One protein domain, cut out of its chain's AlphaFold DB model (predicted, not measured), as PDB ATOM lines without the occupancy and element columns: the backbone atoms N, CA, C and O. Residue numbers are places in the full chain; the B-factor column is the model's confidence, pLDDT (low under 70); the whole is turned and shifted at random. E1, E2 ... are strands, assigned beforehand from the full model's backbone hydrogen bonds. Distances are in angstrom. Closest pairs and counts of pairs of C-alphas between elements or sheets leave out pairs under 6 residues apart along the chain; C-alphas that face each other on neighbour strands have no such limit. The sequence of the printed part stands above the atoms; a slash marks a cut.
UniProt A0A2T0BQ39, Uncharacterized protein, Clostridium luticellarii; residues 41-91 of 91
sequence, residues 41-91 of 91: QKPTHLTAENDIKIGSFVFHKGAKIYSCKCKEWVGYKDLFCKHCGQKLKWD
ATOM      1  N   GLN A  41      36.369   4.690 -40.999       92.81
ATOM      2  CA  GLN A  41      35.351   4.389 -42.010       92.81
ATOM      3  C   GLN A  41      34.585   5.645 -42.419       92.81
ATOM      4  O   GLN A  41      34.308   6.514 -41.590       92.81
ATOM      5  N   LYS A  42      34.233   5.734 -43.706       93.75
ATOM      6  CA  LYS A  42      33.401   6.832 -44.207       93.75
ATOM      7  C   LYS A  42      31.958   6.653 -43.723       93.75
ATOM      8  O   LYS A  42      31.418   5.556 -43.887       93.75
ATOM      9  N   PRO A  43      31.333   7.689 -43.140       93.75
ATOM     10  CA  PRO A  43      29.917   7.644 -42.820       93.75
ATOM     11  C   PRO A  43      29.085   7.580 -44.104       93.75
ATOM     12  O   PRO A  43      29.451   8.140 -45.143       93.75
ATOM     13  N   THR A  44      27.948   6.900 -44.027       93.62
ATOM     14  CA  THR A  44      26.937   6.939 -45.084       93.62
ATOM     15  C   THR A  44      26.179   8.253 -45.002       93.62
ATOM     16  O   THR A  44      26.055   8.821 -43.920       93.62
ATOM     17  N   HIS A  45      25.681   8.759 -46.127       91.81
ATOM     18  CA  HIS A  45      24.844   9.952 -46.116       91.81
ATOM     19  C   HIS A  45      23.624   9.797 -47.001       91.81
ATOM     20  O   HIS A  45      23.654   9.092 -48.009       91.81
ATOM     21  N   LEU A  46      22.574  10.499 -46.606       90.25
ATOM     22  CA  LEU A  46      21.370  10.709 -47.390       90.25
ATOM     23  C   LEU A  46      21.100  12.207 -47.488       90.25
ATOM     24  O   LEU A  46      21.497  12.982 -46.614       90.25
ATOM     25  N   THR A  47      20.442  12.614 -48.563       90.81
ATOM     26  CA  THR A  47      20.003  13.997 -48.745       90.81
ATOM     27  C   THR A  47      18.567  14.107 -48.254       90.81
ATOM     28  O   THR A  47      17.717  13.321 -48.663       90.81
ATOM     29  N   ALA A  48      18.298  15.062 -47.368       89.31
ATOM     30  CA  ALA A  48      16.967  15.277 -46.825       89.31
ATOM     31  C   ALA A  48      16.000  15.754 -47.926       89.31
ATOM     32  O   ALA A  48      16.205  16.814 -48.518       89.31
ATOM     33  N   GLU A  49      14.946  14.988 -48.214       89.19
ATOM     34  CA  GLU A  49      13.915  15.373 -49.196       89.19
ATOM     35  C   GLU A  49      12.960  16.447 -48.657       89.19
ATOM     36  O   GLU A  49      12.424  17.250 -49.423       89.19
ATOM     37  N   ASN A  50      12.789  16.469 -47.336       89.94
ATOM     38  CA  ASN A  50      11.978  17.402 -46.563       89.94
ATOM     39  C   ASN A  50      12.755  17.818 -45.307       89.94
ATOM     40  O   ASN A  50      13.806  17.247 -45.018       89.94
ATOM     41  N   ASP A  51      12.234  18.780 -44.549       90.94
ATOM     42  CA  ASP A  51      12.833  19.179 -43.277       90.94
ATOM     43  C   ASP A  51      12.725  18.034 -42.253       90.94
ATOM     44  O   ASP A  51      11.630  17.589 -41.905       90.94
ATOM     45  N   ILE A  52      13.868  17.536 -41.778       88.56
ATOM     46  CA  ILE A  52      13.959  16.413 -40.836       88.56
ATOM     47  C   ILE A  52      14.488  16.926 -39.501       88.56
ATOM     48  O   ILE A  52      15.566  17.513 -39.426       88.56
ATOM     49  N   LYS A  53      13.762  16.651 -38.416       89.69
ATOM     50  CA  LYS A  53      14.231  16.926 -37.056       89.69
ATOM     51  C   LYS A  53      14.934  15.696 -36.477       89.69
ATOM     52  O   LYS A  53      14.318  14.641 -36.357       89.69
ATOM     53  N   ILE A  54      16.198  15.842 -36.082       84.62
ATOM     54  CA  ILE A  54      16.978  14.812 -35.379       84.62
ATOM     55  C   ILE A  54      17.436  15.399 -34.044       84.62
ATOM     56  O   ILE A  54      18.265  16.309 -33.997       84.62
ATOM     57  N   GLY A  55      16.870  14.897 -32.945       82.56
ATOM     58  CA  GLY A  55      17.075  15.478 -31.617       82.56
ATOM     59  C   GLY A  55      16.654  16.951 -31.585       82.56
ATOM     60  O   GLY A  55      15.516  17.293 -31.915       82.56
ATOM     61  N   SER A  56      17.587  17.823 -31.209       85.81
ATOM     62  CA  SER A  56      17.388  19.279 -31.182       85.81
ATOM     63  C   SER A  56      17.718  19.974 -32.509       85.81
ATOM     64  O   SER A  56      17.505  21.178 -32.620       85.81
ATOM     65  N   PHE A  57      18.233  19.252 -33.508       84.44
ATOM     66  CA  PHE A  57      18.637  19.816 -34.796       84.44
ATOM     67  C   PHE A  57      17.538  19.653 -35.845       84.44
ATOM     68  O   PHE A  57      16.890  18.609 -35.921       84.44
ATOM     69  N   VAL A  58      17.359  20.677 -36.680       88.00
ATOM     70  CA  VAL A  58      16.489  20.634 -37.861       88.00
ATOM     71  C   VAL A  58      17.375  20.688 -39.100       88.00
ATOM     72  O   VAL A  58      18.121  21.643 -39.303       88.00
ATOM     73  N   PHE A  59      17.316  19.635 -39.905       89.00
ATOM     74  CA  PHE A  59      17.978  19.542 -41.197       89.00
ATOM     75  C   PHE A  59      16.987  19.962 -42.265       89.00
ATOM     76  O   PHE A  59      16.016  19.251 -42.508       89.00
ATOM     77  N   HIS A  60      17.227  21.107 -42.892       90.69
ATOM     78  CA  HIS A  60      16.376  21.577 -43.975       90.69
ATOM     79  C   HIS A  60      16.498  20.694 -45.218       90.69
ATOM     80  O   HIS A  60      17.515  20.022 -45.434       90.69
ATOM     81  N   LYS A  61      15.471  20.737 -46.067       92.00
ATOM     82  CA  LYS A  61      15.480  20.105 -47.385       92.00
ATOM     83  C   LYS A  61      16.778  20.404 -48.148       92.00
ATOM     84  O   LYS A  61      17.205  21.550 -48.265       92.00
ATOM     85  N   GLY A  62      17.397  19.356 -48.686       88.75
ATOM     86  CA  GLY A  62      18.676  19.410 -49.396       88.75
ATOM     87  C   GLY A  62      19.913  19.244 -48.505       88.75
ATOM     88  O   GLY A  62      21.013  19.068 -49.033       88.75
ATOM     89  N   ALA A  63      19.774  19.247 -47.175       90.00
ATOM     90  CA  ALA A  63      20.895  19.001 -46.273       90.00
ATOM     91  C   ALA A  63      21.368  17.538 -46.340       90.00
ATOM     92  O   ALA A  63      20.566  16.606 -46.432       90.00
ATOM     93  N   LYS A  64      22.687  17.331 -46.247       90.75
ATOM     94  CA  LYS A  64      23.281  15.995 -46.109       90.75
ATOM     95  C   LYS A  64      23.233  15.556 -44.652       90.75
ATOM     96  O   LYS A  64      23.823  16.205 -43.788       90.75
ATOM     97  N   ILE A  65      22.576  14.435 -44.404       91.75
ATOM     98  CA  ILE A  65      22.498  13.798 -43.093       91.75
ATOM     99  C   ILE A  65      23.432  12.594 -43.115       91.75
ATOM    100  O   ILE A  65      23.268  11.698 -43.942       91.75
ATOM    101  N   TYR A  66      24.415  12.589 -42.216       93.25
ATOM    102  CA  TYR A  66      25.408  11.526 -42.109       93.25
ATOM    103  C   TYR A  66      25.039  10.538 -41.001       93.25
ATOM    104  O   TYR A  66      24.553  10.920 -39.936       93.25
ATOM    105  N   SER A  67      25.307   9.262 -41.248       93.56
ATOM    106  CA  SER A  67      25.084   8.168 -40.311       93.56
ATOM    107  C   SER A  67      26.294   7.242 -40.243       93.56
ATOM    108  O   SER A  67      27.011   7.012 -41.223       93.56
ATOM    109  N   CYS A  68      26.539   6.704 -39.051       94.50
ATOM    110  CA  CYS A  68      27.488   5.619 -38.858       94.50
ATOM    111  C   CYS A  68      26.905   4.301 -39.400       94.50
ATOM    112  O   CYS A  68      25.693   4.157 -39.548       94.50
ATOM    113  N   LYS A  69      27.744   3.276 -39.603       90.31
ATOM    114  CA  LYS A  69      27.280   1.915 -39.931       90.31
ATOM    115  C   LYS A  69      26.326   1.323 -38.892       90.31
ATOM    116  O   LYS A  69      25.480   0.512 -39.252       90.31
ATOM    117  N   CYS A  70      26.418   1.745 -37.629       91.62
ATOM    118  CA  CYS A  70      25.444   1.370 -36.601       91.62
ATOM    119  C   CYS A  70      24.095   2.102 -36.736       91.62
ATOM    120  O   CYS A  70      23.261   1.978 -35.851       91.62
ATOM    121  N   LYS A  71      23.878   2.845 -37.833       91.19
ATOM    122  CA  LYS A  71      22.677   3.624 -38.182       91.19
ATOM    123  C   LYS A  71      22.419   4.862 -37.325       91.19
ATOM    124  O   LYS A  71      21.507   5.620 -37.628       91.19
ATOM    125  N   GLU A  72      23.258   5.107 -36.328       92.69
ATOM    126  CA  GLU A  72      23.193   6.317 -35.518       92.69
ATOM    127  C   GLU A  72      23.669   7.538 -36.296       92.69
ATOM    128  O   GLU A  72      24.616   7.467 -37.092       92.69
ATOM    129  N   TRP A  73      23.009   8.668 -36.050       92.19
ATOM    130  CA  TRP A  73      23.381   9.949 -36.639       92.19
ATOM    131  C   TRP A  73      24.768  10.381 -36.155       92.19
ATOM    132  O   TRP A  73      25.120  10.219 -34.984       92.19
ATOM    133  N   VAL A  74      25.562  10.941 -37.068       93.81
ATOM    134  CA  VAL A  74      26.869  11.522 -36.748       93.81
ATOM    135  C   VAL A  74      26.947  12.942 -37.286       93.81
ATOM    136  O   VAL A  74      26.542  13.227 -38.417       93.81
ATOM    137  N   GLY A  75      27.467  13.843 -36.462       89.69
ATOM    138  CA  GLY A  75      27.687  15.225 -36.847       89.69
ATOM    139  C   GLY A  75      28.820  15.328 -37.860       89.69
ATOM    140  O   GLY A  75      29.808  14.598 -37.789       89.69
ATOM    141  N   TYR A  76      28.700  16.266 -38.800       84.44
ATOM    142  CA  TYR A  76      29.809  16.605 -39.685       84.44
ATOM    143  C   TYR A  76      31.021  17.028 -38.838       84.44
ATOM    144  O   TYR A  76      30.893  17.926 -38.006       84.44
ATOM    145  N   LYS A  77      32.182  16.394 -39.066       85.75
ATOM    146  CA  LYS A  77      33.439  16.512 -38.287       85.75
ATOM    147  C   LYS A  77      33.518  15.734 -36.968       85.75
ATOM    148  O   LYS A  77      34.542  15.843 -36.292       85.75
ATOM    149  N   ASP A  78      32.530  14.914 -36.608       92.44
ATOM    150  CA  ASP A  78      32.715  13.981 -35.490       92.44
ATOM    151  C   ASP A  78      33.904  13.045 -35.798       92.44
ATOM    152  O   ASP A  78      33.973  12.444 -36.871       92.44
ATOM    153  N   LEU A  79      34.864  12.925 -34.875       93.94
ATOM    154  CA  LEU A  79      36.041  12.057 -35.056       93.94
ATOM    155  C   LEU A  79      35.691  10.569 -34.903       93.94
ATOM    156  O   LEU A  79      36.348   9.700 -35.479       93.94
ATOM    157  N   PHE A  80      34.657  10.274 -34.119       95.38
ATOM    158  CA  PHE A  80      34.164   8.931 -33.845       95.38
ATOM    159  C   PHE A  80      32.649   8.947 -33.622       95.38
ATOM    160  O   PHE A  80      32.072   9.960 -33.226       95.38
ATOM    161  N   CYS A  81      31.995   7.810 -33.845       95.19
ATOM    162  CA  CYS A  81      30.594   7.629 -33.493       95.19
ATOM    163  C   CYS A  81      30.443   7.535 -31.970       95.19
ATOM    164  O   CYS A  81      31.014   6.645 -31.340       95.19
ATOM    165  N   LYS A  82      29.624   8.414 -31.388       92.75
ATOM    166  CA  LYS A  82      29.373   8.481 -29.936       92.75
ATOM    167  C   LYS A  82      28.675   7.238 -29.376       92.75
ATOM    168  O   LYS A  82      28.762   6.991 -28.182       92.75
ATOM    169  N   HIS A  83      28.009   6.461 -30.229       93.69
ATOM    170  CA  HIS A  83      27.272   5.266 -29.821       93.69
ATOM    171  C   HIS A  83      28.121   3.993 -29.876       93.69
ATOM    172  O   HIS A  83      28.161   3.245 -28.906       93.69
ATOM    173  N   CYS A  84      28.804   3.727 -30.995       93.44
ATOM    174  CA  CYS A  84      29.534   2.467 -31.184       93.44
ATOM    175  C   CYS A  84      31.063   2.597 -31.102       93.44
ATOM    176  O   CYS A  84      31.750   1.578 -31.141       93.44
ATOM    177  N   GLY A  85      31.604   3.819 -31.010       94.00
ATOM    178  CA  GLY A  85      33.045   4.087 -30.925       94.00
ATOM    179  C   GLY A  85      33.806   4.006 -32.254       94.00
ATOM    180  O   GLY A  85      35.023   4.157 -32.264       94.00
ATOM    181  N   GLN A  86      33.120   3.781 -33.379       96.00
ATOM    182  CA  GLN A  86      33.741   3.699 -34.705       96.00
ATOM    183  C   GLN A  86      34.419   5.019 -35.089       96.00
ATOM    184  O   GLN A  86      33.751   6.051 -35.163       96.00
ATOM    185  N   LYS A  87      35.710   4.979 -35.425       94.94
ATOM    186  CA  LYS A  87      36.457   6.122 -35.961       94.94
ATOM    187  C   LYS A  87      35.939   6.499 -37.350       94.94
ATOM    188  O   LYS A  87      35.779   5.632 -38.217       94.94
ATOM    189  N   LEU A  88      35.677   7.785 -37.558       95.12
ATOM    190  CA  LEU A  88      35.082   8.314 -38.784       95.12
ATOM    191  C   LEU A  88      36.152   8.943 -39.682       95.12
ATOM    192  O   LEU A  88      37.109   9.551 -39.204       95.12
ATOM    193  N   LYS A  89      35.981   8.791 -40.997       93.69
ATOM    194  CA  LYS A  89      36.808   9.433 -42.025       93.69
ATOM    195  C   LYS A  89      35.934  10.322 -42.904       93.69
ATOM    196  O   LYS A  89      34.976   9.832 -43.492       93.69
ATOM    197  N   TRP A  90      36.292  11.598 -43.014       87.19
ATOM    198  CA  TRP A  90      35.538  12.585 -43.794       87.19
ATOM    199  C   TRP A  90      36.153  12.891 -45.172       87.19
ATOM    200  O   TRP A  90      35.452  13.444 -46.015       87.19
ATOM    201  N   ASP A  91      37.397  12.448 -45.414       72.88
ATOM    202  CA  ASP A  91      38.162  12.607 -46.667       72.88
ATOM    203  C   ASP A  91      38.017  11.419 -47.629       72.88
ATOM    204  O   ASP A  91      38.266  10.251 -47.231       72.88
TER     205      ASP A  91
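AT A GLANCE: This is residues 41 to 91 of the 91 residues of an uncharacterized protein of Clostridium luticellarii (UniProt A0A2T0BQ39). With little regular structure, the domain is a two-stranded sheet of E1 and E4, with hairpin E2 and E3 at one end and residues 68 to 91 looping at the other. The printed part has 51 residues and four named strands, E1 to E4, both sheets antiparallel; the class is all strand, with only 14 residues in named elements. It is compact: radius of gyration of the C-alphas 10.8 A, spans 29 by 22 by 16 A.

IN THESE COORDINATES: Find C-alpha 44 at (26.937, 6.939, -45.084); from there E1, residues 44 to 47, runs 10.5 A. E2 is residues 52 to 54, E3 57 to 59. E4, residues 64 to 67, runs 9.9 A to C-alpha 67 at (25.084, 8.168, -40.311).

HOW THE PARTS SIT: Between E1 and E4, antiparallel at 150 degrees, find N 44 and O 67 within hydrogen-bond range at 3.0 A. In hairpin E2 and E3, N 52 and O 59 are within hydrogen-bond range at 2.8 A. E2 and E4 are apart.

THE WHOLE: The farthest C-alphas, Asn 50 and Gly 85, are 29.4 A apart. The printed part has no cut; no printed residue is under 70 in pLDDT.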